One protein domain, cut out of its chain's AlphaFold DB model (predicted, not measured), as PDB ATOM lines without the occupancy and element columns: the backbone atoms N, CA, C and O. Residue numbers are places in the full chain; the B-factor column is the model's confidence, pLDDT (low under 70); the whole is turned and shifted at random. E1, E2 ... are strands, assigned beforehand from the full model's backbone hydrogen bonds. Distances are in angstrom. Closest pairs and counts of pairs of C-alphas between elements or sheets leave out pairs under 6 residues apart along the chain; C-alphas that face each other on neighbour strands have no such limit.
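Overview. This is residues 46 to 100 and 217 to 251 of the 305 residues of the protein "Deacetylase sirtuin-type domain-containing protein" of Opisthorchis felineus (UniProt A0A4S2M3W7). With little regular structure, the domain is one strongly twisted sheet of three hairpins, E1-E2, E3-E4 and E5-E6, amid long loops. The printed part has 90 residues, no named helix and six strands, E1 to E6 along the chain; the sheet's order is E3 E4 E1 E2 E5 E6, antiparallel. The class is all strand, with 26 residues in named elements; the whole is compact, radius of gyration of the C-alphas 13.2 A, spans 42 by 33 by 20 A.

Arrangement. E1, residues 49 to 52, and E2, residues 58 to 60, form a hairpin, with N 59 and O 50 2.8 A apart. E3, residues 72 to 76, and E4, residues 90 to 93, form another (N 73 to O 91, 2.8 A). E4 neighbours E1, antiparallel at 146 degrees (N 51 to O 92, 2.8 A). E5, residues 218 to 222, neighbours E2, antiparallel at 161 degrees (N 58 to O 220, 2.9 A), and forms a hairpin with E6, residues 234 to 238 (N 219 to O 237, 2.8 A). Edge strands E3 and E6 are apart.

Along the chain. E1 begins at C-alpha 49 (108.361, 166.780, 184.507). E6, 13.1 A long, ends at C-alpha 238 (112.623, 154.120, 179.305); E5 is 12.1 A.

Size, cuts and confidence. Residues 101 to 216 are not printed, a 26.5 A gap between C-alphas 100 and 217. Links E2 to E3, E3 to E4 and E5 to E6 are long. Residues 217 to 251 have pLDDT under 70.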
ATOM      1  N   ASP A  46     108.723 170.152 188.930       96.06
ATOM      2  CA  ASP A  46     109.998 170.045 188.224       96.06
ATOM      3  C   ASP A  46     109.780 170.515 186.787       96.06
ATOM      4  O   ASP A  46     108.883 170.034 186.093       96.06
ATOM      5  N   MET A  47     110.601 171.457 186.325       94.94
ATOM      6  CA  MET A  47     110.436 172.047 185.000       94.94
ATOM      7  C   MET A  47     110.626 171.034 183.867       94.94
ATOM      8  O   MET A  47     110.243 171.321 182.742       94.94
ATOM      9  N   PHE A  48     111.207 169.865 184.136       92.12
ATOM     10  CA  PHE A  48     111.388 168.768 183.187       92.12
ATOM     11  C   PHE A  48     110.381 167.628 183.383       92.12
ATOM     12  O   PHE A  48     110.487 166.618 182.683       92.12
ATOM     13  N   LEU A  49     109.433 167.751 184.316       92.44
ATOM     14  CA  LEU A  49     108.361 166.780 184.507       92.44
ATOM     15  C   LEU A  49     107.023 167.343 184.037       92.44
ATOM     16  O   LEU A  49     106.582 168.412 184.462       92.44
ATOM     17  N   GLU A  50     106.345 166.544 183.224       93.06
ATOM     18  CA  GLU A  50     104.965 166.764 182.812       93.06
ATOM     19  C   GLU A  50     104.095 165.604 183.304       93.06
ATOM     20  O   GLU A  50     104.563 164.471 183.413       93.06
ATOM     21  N   VAL A  51     102.820 165.853 183.588       93.19
ATOM     22  CA  VAL A  51     101.861 164.845 184.057       93.19
ATOM     23  C   VAL A  51     100.659 164.778 183.128       93.19
ATOM     24  O   VAL A  51     100.116 165.796 182.716       93.19
ATOM     25  N   CYS A  52     100.213 163.575 182.777       92.81
ATOM     26  CA  CYS A  52      98.996 163.422 181.991       92.81
ATOM     27  C   CYS A  52      97.754 163.713 182.840       92.81
ATOM     28  O   CYS A  52      97.514 163.034 183.837       92.81
ATOM     29  N   ASP A  53      96.905 164.623 182.372       93.19
ATOM     30  CA  ASP A  53      95.647 165.003 183.029       93.19
ATOM     31  C   ASP A  53      94.575 163.898 183.065       93.19
ATOM     32  O   ASP A  53      93.567 164.022 183.753       93.19
ATOM     33  N   THR A  54      94.783 162.815 182.318       90.56
ATOM     34  CA  THR A  54      93.808 161.729 182.162       90.56
ATOM     35  C   THR A  54      94.236 160.458 182.890       90.56
ATOM     36  O   THR A  54      93.416 159.797 183.519       90.56
ATOM     37  N   CYS A  55      95.514 160.074 182.793       85.44
ATOM     38  CA  CYS A  55      96.029 158.859 183.438       85.44
ATOM     39  C   CYS A  55      97.030 159.130 184.559       85.44
ATOM     40  O   CYS A  55      97.554 158.182 185.123       85.44
ATOM     41  N   GLY A  56      97.369 160.383 184.863       86.38
ATOM     42  CA  GLY A  56      98.295 160.720 185.946       86.38
ATOM     43  C   GLY A  56      99.737 160.233 185.761       86.38
ATOM     44  O   GLY A  56     100.531 160.379 186.685       86.38
ATOM     45  N   SER A  57     100.087 159.651 184.607       82.50
ATOM     46  CA  SER A  57     101.461 159.238 184.290       82.50
ATOM     47  C   SER A  57     102.361 160.458 184.139       82.50
ATOM     48  O   SER A  57     101.951 161.443 183.522       82.50
ATOM     49  N   PHE A  58     103.577 160.378 184.674       87.12
ATOM     50  CA  PHE A  58     104.575 161.435 184.592       87.12
ATOM     51  C   PHE A  58     105.567 161.152 183.462       87.12
ATOM     52  O   PHE A  58     105.926 160.008 183.176       87.12
ATOM     53  N   PHE A  59     106.042 162.211 182.829       84.44
ATOM     54  CA  PHE A  59     106.954 162.166 181.700       84.44
ATOM     55  C   PHE A  59     108.137 163.066 182.012       84.44
ATOM     56  O   PHE A  59     107.982 164.278 182.136       84.44
ATOM     57  N   ALA A  60     109.318 162.466 182.134       86.44
ATOM     58  CA  ALA A  60     110.557 163.208 182.249       86.44
ATOM     59  C   ALA A  60     111.101 163.553 180.869       86.44
ATOM     60  O   ALA A  60     111.313 162.675 180.024       86.44
ATOM     61  N   ARG A  61     111.324 164.846 180.655       83.06
ATOM     62  CA  ARG A  61     111.675 165.441 179.370       83.06
ATOM     63  C   ARG A  61     113.135 165.887 179.367       83.06
ATOM     64  O   ARG A  61     113.727 166.219 180.394       83.06
ATOM     65  N   SER A  62     113.742 165.899 178.185       81.50
ATOM     66  CA  SER A  62     115.099 166.426 178.005       81.50
ATOM     67  C   SER A  62     115.125 167.958 178.042       81.50
ATOM     68  O   SER A  62     116.105 168.534 178.524       81.50
ATOM     69  N   THR A  63     114.037 168.591 177.598       85.81
ATOM     70  CA  THR A  63     113.805 170.040 177.587       85.81
ATOM     71  C   THR A  63     112.813 170.453 178.675       85.81
ATOM     72  O   THR A  63     111.955 169.643 179.031       85.81
ATOM     73  N   PRO A  64     112.892 171.693 179.185       90.75
ATOM     74  CA  PRO A  64     111.883 172.206 180.101       90.75
ATOM     75  C   PRO A  64     110.497 172.259 179.447       90.75
ATOM     76  O   PRO A  64     110.395 172.400 178.225       90.75
ATOM     77  N   SER A  65     109.454 172.192 180.268       92.31
ATOM     78  CA  SER A  65     108.079 172.466 179.867       92.31
ATOM     79  C   SER A  65     107.959 173.881 179.302       92.31
ATOM     80  O   SER A  65     108.641 174.814 179.736       92.31
ATOM     81  N   THR A  66     107.067 174.043 178.328       92.88
ATOM     82  CA  THR A  66     106.743 175.337 177.721       92.88
ATOM     83  C   THR A  66     105.752 176.153 178.554       92.88
ATOM     84  O   THR A  66     105.516 177.322 178.246       92.88
ATOM     85  N   THR A  67     105.178 175.564 179.607       95.81
ATOM     86  CA  THR A  67     104.192 176.195 180.492       95.81
ATOM     87  C   THR A  67     104.599 176.105 181.965       95.81
ATOM     88  O   THR A  67     105.510 175.366 182.338       95.81
ATOM     89  N   MET A  68     103.924 176.897 182.800       96.44
ATOM     90  CA  MET A  68     104.018 176.874 184.265       96.44
ATOM     91  C   MET A  68     102.635 177.137 184.865       96.44
ATOM     92  O   MET A  68     101.832 177.832 184.225       96.44
ATOM     93  N   GLY A  69     102.399 176.674 186.092       96.69
ATOM     94  CA  GLY A  69     101.144 176.873 186.819       96.69
ATOM     95  C   GLY A  69     100.136 175.763 186.542       96.69
ATOM     96  O   GLY A  69      98.952 176.044 186.366       96.69
ATOM     97  N   LEU A  70     100.608 174.515 186.432       96.19
ATOM     98  CA  LEU A  70      99.784 173.326 186.187       96.19
ATOM     99  C   LEU A  70      98.965 173.406 184.888       96.19
ATOM    100  O   LEU A  70      97.853 172.876 184.784       96.19
ATOM    101  N   ARG A  71      99.502 174.086 183.872       97.12
ATOM    102  CA  ARG A  71      98.816 174.323 182.604       97.12
ATOM    103  C   ARG A  71      99.025 173.171 181.637       97.12
ATOM    104  O   ARG A  71     100.069 172.523 181.606       97.12
ATOM    105  N   ARG A  72      98.009 172.942 180.801       96.81
ATOM    106  CA  ARG A  72      98.097 172.009 179.675       96.81
ATOM    107  C   ARG A  72      99.131 172.499 178.668       96.81
ATOM    108  O   ARG A  72      99.089 173.647 178.234       96.81
ATOM    109  N   THR A  73      99.977 171.576 178.254       93.81
ATOM    110  CA  THR A  73     100.874 171.701 177.109       93.81
ATOM    111  C   THR A  73     100.158 171.252 175.828       93.81
ATOM    112  O   THR A  73      99.052 170.692 175.862       93.81
ATOM    113  N   ASP A  74     100.815 171.437 174.685       91.25
ATOM    114  CA  ASP A  74     100.358 170.912 173.391       91.25
ATOM    115  C   ASP A  74     100.780 169.451 173.147       91.25
ATOM    116  O   ASP A  74     100.575 168.900 172.063       91.25
ATOM    117  N   VAL A  75     101.360 168.794 174.157       90.38
ATOM    118  CA  VAL A  75     101.855 167.422 174.062       90.38
ATOM    119  C   VAL A  75     100.772 166.434 174.495       90.38
ATOM    120  O   VAL A  75     100.161 166.551 175.560       90.38
ATOM    121  N   PHE A  76     100.545 165.415 173.667       90.50
ATOM    122  CA  PHE A  76      99.652 164.308 173.992       90.50
ATOM    123  C   PHE A  76     100.378 163.205 174.763       90.50
ATOM    124  O   PHE A  76     101.543 162.892 174.522       90.50
ATOM    125  N   CYS A  77      99.640 162.564 175.660       87.12
ATOM    126  CA  CYS A  77     100.104 161.426 176.429       87.12
ATOM    127  C   CYS A  77     100.360 160.212 175.529       87.12
ATOM    128  O   CYS A  77      99.448 159.707 174.866       87.12
ATOM    129  N   THR A  78     101.594 159.707 175.570       84.62
ATOM    130  CA  THR A  78     102.042 158.523 174.820       84.62
ATOM    131  C   THR A  78     101.885 157.216 175.602       84.62
ATOM    132  O   THR A  78     102.202 156.143 175.087       84.62
ATOM    133  N   TYR A  79     101.357 157.266 176.833       81.00
ATOM    134  CA  TYR A  79     101.073 156.061 177.612       81.00
ATOM    135  C   TYR A  79     100.014 155.194 176.921       81.00
ATOM    136  O   TYR A  79      98.943 155.673 176.526       81.00
ATOM    137  N   THR A  80     100.303 153.897 176.827       77.75
ATOM    138  CA  THR A  80      99.388 152.884 176.301       77.75
ATOM    139  C   THR A  80      98.908 151.998 177.437       77.75
ATOM    140  O   THR A  80      99.697 151.432 178.186       77.75
ATOM    141  N   LYS A  81      97.585 151.897 177.579       74.44
ATOM    142  CA  LYS A  81      96.948 151.074 178.610       74.44
ATOM    143  C   LYS A  81      97.211 149.587 178.329       74.44
ATOM    144  O   LYS A  81      97.361 149.232 177.159       74.44
ATOM    145  N   PRO A  82      97.096 148.696 179.333       73.00
ATOM    146  CA  PRO A  82      97.220 147.245 179.133       73.00
ATOM    147  C   PRO A  82      96.312 146.683 178.026       73.00
ATOM    148  O   PRO A  82      96.683 145.761 177.317       73.00
ATOM    149  N   SER A  83      95.147 147.304 177.798       75.94
ATOM    150  CA  SER A  83      94.239 146.962 176.684       75.94
ATOM    151  C   SER A  83      94.768 147.278 175.270       75.94
ATOM    152  O   SER A  83      94.015 147.160 174.307       75.94
ATOM    153  N   GLY A  84      95.997 147.781 175.128       76.88
ATOM    154  CA  GLY A  84      96.589 148.211 173.855       76.88
ATOM    155  C   GLY A  84      96.100 149.574 173.345       76.88
ATOM    156  O   GLY A  84      96.580 150.063 172.326       76.88
ATOM    157  N   ARG A  85      95.161 150.224 174.044       82.12
ATOM    158  CA  ARG A  85      94.644 151.557 173.691       82.12
ATOM    159  C   ARG A  85      95.493 152.674 174.305       82.12
ATOM    160  O   ARG A  85      95.718 152.686 175.515       82.12
ATOM    161  N   GLY A  86      95.888 153.654 173.493       85.50
ATOM    162  CA  GLY A  86      96.547 154.879 173.961       85.50
ATOM    163  C   GLY A  86      95.652 155.717 174.883       85.50
ATOM    164  O   GLY A  86      94.431 155.742 174.715       85.50
ATOM    165  N   CYS A  87      96.248 156.415 175.854       86.00
ATOM    166  CA  CYS A  87      95.514 157.249 176.806       86.00
ATOM    167  C   CYS A  87      94.813 158.445 176.145       86.00
ATOM    168  O   CYS A  87      93.695 158.770 176.540       86.00
ATOM    169  N   ARG A  88      95.465 159.088 175.163       86.31
ATOM    170  CA  ARG A  88      94.997 160.302 174.454       86.31
ATOM    171  C   ARG A  88      94.763 161.548 175.333       86.31
ATOM    172  O   ARG A  88      94.215 162.526 174.838       86.31
ATOM    173  N   GLY A  89      95.175 161.529 176.603       91.31
ATOM    174  CA  GLY A  89      95.142 162.709 177.473       91.31
ATOM    175  C   GLY A  89      96.163 163.764 177.050       91.31
ATOM    176  O   GLY A  89      97.046 163.473 176.238       91.31
ATOM    177  N   ARG A  90      96.074 164.968 177.615       94.44
ATOM    178  CA  ARG A  90      97.099 166.004 177.424       94.44
ATOM    179  C   ARG A  90      98.062 166.013 178.599       94.44
ATOM    180  O   ARG A  90      97.698 165.638 179.714       94.44
ATOM    181  N   LEU A  91      99.303 166.388 178.331       93.25
ATOM    182  CA  LEU A  91     100.288 166.598 179.379       93.25
ATOM    183  C   LEU A  91     100.143 168.009 179.944       93.25
ATOM    184  O   LEU A  91      99.919 168.955 179.190       93.25
ATOM    185  N   CYS A  92     100.282 168.142 181.254       96.69
ATOM    186  CA  CYS A  92     100.358 169.404 181.974       96.69
ATOM    187  C   CYS A  92     101.744 169.557 182.595       96.69
ATOM    188  O   CYS A  92     102.351 168.556 182.982       96.69
ATOM    189  N   ASP A  93     102.232 170.788 182.737       97.06
ATOM    190  CA  ASP A  93     103.405 171.034 183.574       97.06
ATOM    191  C   ASP A  93     103.117 170.708 185.049       97.06
ATOM    192  O   ASP A  93     101.965 170.574 185.466       97.06
ATOM    193  N   THR A  94     104.178 170.542 185.836       96.81
ATOM    194  CA  THR A  94     104.071 170.232 187.270       96.81
ATOM    195  C   THR A  94     104.383 171.428 188.168       96.81
ATOM    196  O   THR A  94     104.361 171.283 189.387       96.81
ATOM    197  N   ILE A  95     104.678 172.599 187.590       97.88
ATOM    198  CA  ILE A  95     105.110 173.782 188.334       97.88
ATOM    199  C   ILE A  95     103.905 174.416 189.014       97.88
ATOM    200  O   ILE A  95     102.922 174.757 188.357       97.88
ATOM    201  N   LEU A  96     104.004 174.600 190.327       97.00
ATOM    202  CA  LEU A  96     102.955 175.232 191.118       97.00
ATOM    203  C   LEU A  96     102.937 176.750 190.910       97.00
ATOM    204  O   LEU A  96     103.990 177.386 190.842       97.00
ATOM    205  N   ASP A  97     101.736 177.323 190.864       95.12
ATOM    206  CA  ASP A  97     101.525 178.756 191.087       95.12
ATOM    207  C   ASP A  97     101.261 179.014 192.583       95.12
ATOM    208  O   ASP A  97     101.067 178.078 193.360       95.12
ATOM    209  N   TRP A  98     101.222 180.275 193.005       90.44
ATOM    210  CA  TRP A  98     101.084 180.664 194.415       90.44
ATOM    211  C   TRP A  98      99.854 180.081 195.119       90.44
ATOM    212  O   TRP A  98      99.914 179.796 196.314       90.44
ATOM    213  N   GLU A  99      98.754 179.917 194.387       90.75
ATOM    214  CA  GLU A  99      97.476 179.411 194.903       90.75
ATOM    215  C   GLU A  99      97.320 177.892 194.728       90.75
ATOM    216  O   GLU A  99      96.287 177.329 195.082       90.75
ATOM    217  N   SER A 100      98.321 177.220 194.154       93.88
ATOM    218  CA  SER A 100      98.258 175.782 193.901       93.88
ATOM    219  C   SER A 100      98.561 174.978 195.162       93.88
ATOM    220  O   SER A 100      99.500 175.277 195.903       93.88
ATOM    221  N   PRO A 217     114.850 160.442 177.795       51.09
ATOM    222  CA  PRO A 217     113.528 160.746 178.294       51.09
ATOM    223  C   PRO A 217     113.065 159.507 179.072       51.09
ATOM    224  O   PRO A 217     113.388 158.371 178.708       51.09
ATOM    225  N   THR A 218     112.399 159.694 180.203       55.34
ATOM    226  CA  THR A 218     112.026 158.565 181.067       55.34
ATOM    227  C   THR A 218     110.541 158.655 181.370       55.34
ATOM    228  O   THR A 218     110.040 159.702 181.779       55.34
ATOM    229  N   LEU A 219     109.813 157.576 181.102       54.38
ATOM    230  CA  LEU A 219     108.413 157.469 181.466       54.38
ATOM    231  C   LEU A 219     108.357 157.082 182.943       54.38
ATOM    232  O   LEU A 219     108.733 155.980 183.334       54.38
ATOM    233  N   LEU A 220     107.895 158.012 183.769       57.16
ATOM    234  CA  LEU A 220     107.650 157.775 185.180       57.16
ATOM    235  C   LEU A 220     106.194 157.362 185.321       57.16
ATOM    236  O   LEU A 220     105.281 158.187 185.408       57.16
ATOM    237  N   LEU A 221     105.958 156.058 185.333       52.88
ATOM    238  CA  LEU A 221     104.621 155.566 185.584       52.88
ATOM    239  C   LEU A 221     104.329 155.704 187.069       52.88
ATOM    240  O   LEU A 221     104.708 154.871 187.894       52.88
ATOM    241  N   ARG A 222     103.603 156.782 187.382       52.34
ATOM    242  CA  ARG A 222     102.689 156.779 188.510       52.34
ATOM    243  C   ARG A 222     101.645 155.732 188.189       52.34
ATOM    244  O   ARG A 222     100.848 155.861 187.259       52.34
ATOM    245  N   SER A 223     101.681 154.671 188.960       41.06
ATOM    246  CA  SER A 223     100.703 153.625 188.836       41.06
ATOM    247  C   SER A 223      99.404 154.123 189.475       41.06
ATOM    248  O   SER A 223      99.157 153.955 190.660       41.06
ATOM    249  N   VAL A 224      98.522 154.715 188.670       40.28
ATOM    250  CA  VAL A 224      97.072 154.754 188.972       40.28
ATOM    251  C   VAL A 224      96.476 153.338 189.085       40.28
ATOM    252  O   VAL A 224      95.311 153.181 189.429       40.28
ATOM    253  N   HIS A 225      97.282 152.305 188.821       39.59
ATOM    254  CA  HIS A 225      96.991 150.891 189.032       39.59
ATOM    255  C   HIS A 225      97.697 150.302 190.269       39.59
ATOM    256  O   HIS A 225      97.601 149.099 190.502       39.59
ATOM    257  N   SER A 226      98.409 151.113 191.061       41.72
ATOM    258  CA  SER A 226      99.115 150.636 192.248       41.72
ATOM    259  C   SER A 226      98.181 150.663 193.424       41.72
ATOM    260  O   SER A 226      97.432 151.619 193.637       41.72
ATOM    261  N   LYS A 227      98.219 149.580 194.186       42.91
ATOM    262  CA  LYS A 227      97.427 149.485 195.400       42.91
ATOM    263  C   LYS A 227      98.065 150.410 196.442       42.91
ATOM    264  O   LYS A 227      99.289 150.512 196.476       42.91
ATOM    265  N   PRO A 228      97.280 151.026 197.343       38.88
ATOM    266  CA  PRO A 228      97.801 151.825 198.462       38.88
ATOM    267  C   PRO A 228      98.820 151.094 199.357       38.88
ATOM    268  O   PRO A 228      99.480 151.715 200.179       38.88
ATOM    269  N   THR A 229      98.924 149.770 199.223       45.47
ATOM    270  CA  THR A 229      99.855 148.885 199.928       45.47
ATOM    271  C   THR A 229     101.208 148.709 199.233       45.47
ATOM    272  O   THR A 229     102.087 148.061 199.796       45.47
ATOM    273  N   ASP A 230     101.370 149.199 198.002       47.16
ATOM    274  CA  ASP A 230     102.606 149.032 197.239       47.16
ATOM    275  C   ASP A 230     103.702 149.926 197.839       47.16
ATOM    276  O   ASP A 230     103.560 151.144 197.912       47.16
ATOM    277  N   SER A 231     104.822 149.327 198.253       42.16
ATOM    278  CA  SER A 231     105.920 150.016 198.951       42.16
ATOM    279  C   SER A 231     106.717 150.997 198.077       42.16
ATOM    280  O   SER A 231     107.653 151.623 198.564       42.16
ATOM    281  N   ILE A 232     106.394 151.092 196.783       49.28
ATOM    282  CA  ILE A 232     107.092 151.907 195.786       49.28
ATOM    283  C   ILE A 232     106.035 152.512 194.845       49.28
ATOM    284  O   ILE A 232     105.457 151.780 194.038       49.28
ATOM    285  N   PRO A 233     105.760 153.828 194.906       53.06
ATOM    286  CA  PRO A 233     104.711 154.433 194.083       53.06
ATOM    287  C   PRO A 233     105.161 154.756 192.649       53.06
ATOM    288  O   PRO A 233     104.322 155.010 191.779       53.06
ATOM    289  N   TRP A 234     106.472 154.741 192.390       54.38
ATOM    290  CA  TRP A 234     107.063 155.128 191.110       54.38
ATOM    291  C   TRP A 234     107.698 153.932 190.415       54.38
ATOM    292  O   TRP A 234     108.625 153.321 190.939       54.38
ATOM    293  N   ARG A 235     107.244 153.630 189.197       58.22
ATOM    294  CA  ARG A 235     107.969 152.736 188.291       58.22
ATOM    295  C   ARG A 235     108.631 153.562 187.196       58.22
ATOM    296  O   ARG A 235     107.977 154.367 186.534       58.22
ATOM    297  N   VAL A 236     109.935 153.370 187.029       58.16
ATOM    298  CA  VAL A 236     110.763 154.101 186.067       58.16
ATOM    299  C   VAL A 236     110.923 153.244 184.814       58.16
ATOM    300  O   VAL A 236     111.456 152.141 184.893       58.16
ATOM    301  N   PHE A 237     110.465 153.739 183.667       56.25
ATOM    302  CA  PHE A 237     110.575 153.061 182.375       56.25
ATOM    303  C   PHE A 237     111.338 153.935 181.374       56.25
ATOM    304  O   PHE A 237     111.210 155.162 181.423       56.25
ATOM    305  N   PRO A 238     112.091 153.350 180.424       51.38
ATOM    306  CA  PRO A 238     112.623 154.120 179.305       51.38
ATOM    307  C   PRO A 238     111.462 154.804 178.572       51.38
ATOM    308  O   PRO A 238     110.416 154.196 178.335       51.38
ATOM    309  N   HIS A 239     111.596 156.091 178.260       48.16
ATOM    310  CA  HIS A 239     110.538 156.802 177.548       48.16
ATOM    311  C   HIS A 239     110.473 156.322 176.108       48.16
ATOM    312  O   HIS A 239     111.507 156.063 175.487       48.16
ATOM    313  N   PRO A 240     109.267 156.280 175.539       50.84
ATOM    314  CA  PRO A 240     109.130 156.026 174.122       50.84
ATOM    315  C   PRO A 240     109.826 157.135 173.327       50.84
ATOM    316  O   PRO A 240     109.482 158.306 173.466       50.84
ATOM    317  N   THR A 241     110.790 156.814 172.468       47.53
ATOM    318  CA  THR A 241     111.226 157.755 171.420       47.53
ATOM    319  C   THR A 241     110.011 158.292 170.653       47.53
ATOM    320  O   THR A 241     108.931 157.703 170.707       47.53
ATOM    321  N   ALA A 242     110.140 159.441 169.982       42.66
ATOM    322  CA  ALA A 242     109.028 160.031 169.237       42.66
ATOM    323  C   ALA A 242     108.387 158.985 168.296       42.66
ATOM    324  O   ALA A 242     109.010 158.579 167.322       42.66
ATOM    325  N   GLY A 243     107.172 158.523 168.627       40.62
ATOM    326  CA  GLY A 243     106.431 157.494 167.878       40.62
ATOM    327  C   GLY A 243     106.365 156.090 168.506       40.62
ATOM    328  O   GLY A 243     105.532 155.294 168.081       40.62
ATOM    329  N   SER A 244     107.162 155.785 169.531       40.75
ATOM    330  CA  SER A 244     107.226 154.444 170.137       40.75
ATOM    331  C   SER A 244     106.152 154.227 171.214       40.75
ATOM    332  O   SER A 244     105.704 155.163 171.874       40.75
ATOM    333  N   ILE A 245     105.723 152.980 171.414       46.22
ATOM    334  CA  ILE A 245     104.706 152.595 172.407       46.22
ATOM    335  C   ILE A 245     105.373 151.763 173.507       46.22
ATOM    336  O   ILE A 245     106.095 150.818 173.207       46.22
ATOM    337  N   VAL A 246     105.104 152.084 174.779       45.88
ATOM    338  CA  VAL A 246     105.497 151.244 175.925       45.88
ATOM    339  C   VAL A 246     104.296 150.397 176.345       45.88
ATOM    340  O   VAL A 246     103.280 150.945 176.775       45.88
ATOM    341  N   GLN A 247     104.410 149.072 176.229       42.72
ATOM    342  CA  GLN A 247     103.501 148.113 176.861       42.72
ATOM    343  C   GLN A 247     104.159 147.565 178.131       42.72
ATOM    344  O   GLN A 247     105.258 147.017 178.075       42.72
ATOM    345  N   ILE A 248     103.492 147.698 179.280       43.69
ATOM    346  CA  ILE A 248     103.865 146.932 180.473       43.69
ATOM    347  C   ILE A 248     103.084 145.624 180.430       43.69
ATOM    348  O   ILE A 248     101.859 145.637 180.549       43.69
ATOM    349  N   LEU A 249     103.788 144.508 180.282       35.94
ATOM    350  CA  LEU A 249     103.219 143.186 180.512       35.94
ATOM    351  C   LEU A 249     103.183 142.950 182.027       35.94
ATOM    352  O   LEU A 249     104.221 142.964 182.689       35.94
ATOM    353  N   GLU A 250     101.992 142.764 182.598       35.84
ATOM    354  CA  GLU A 250     101.887 142.224 183.954       35.84
ATOM    355  C   GLU A 250     102.451 140.800 183.936       35.84
ATOM    356  O   GLU A 250     102.063 139.984 183.098       35.84
ATOM    357  N   SER A 251     103.388 140.491 184.840       35.50
ATOM    358  CA  SER A 251     103.841 139.114 185.021       35.50
ATOM    359  C   SER A 251     102.620 138.259 185.336       35.50
ATOM    360  O   SER A 251     101.936 138.520 186.330       35.50
TER     361      SER A 251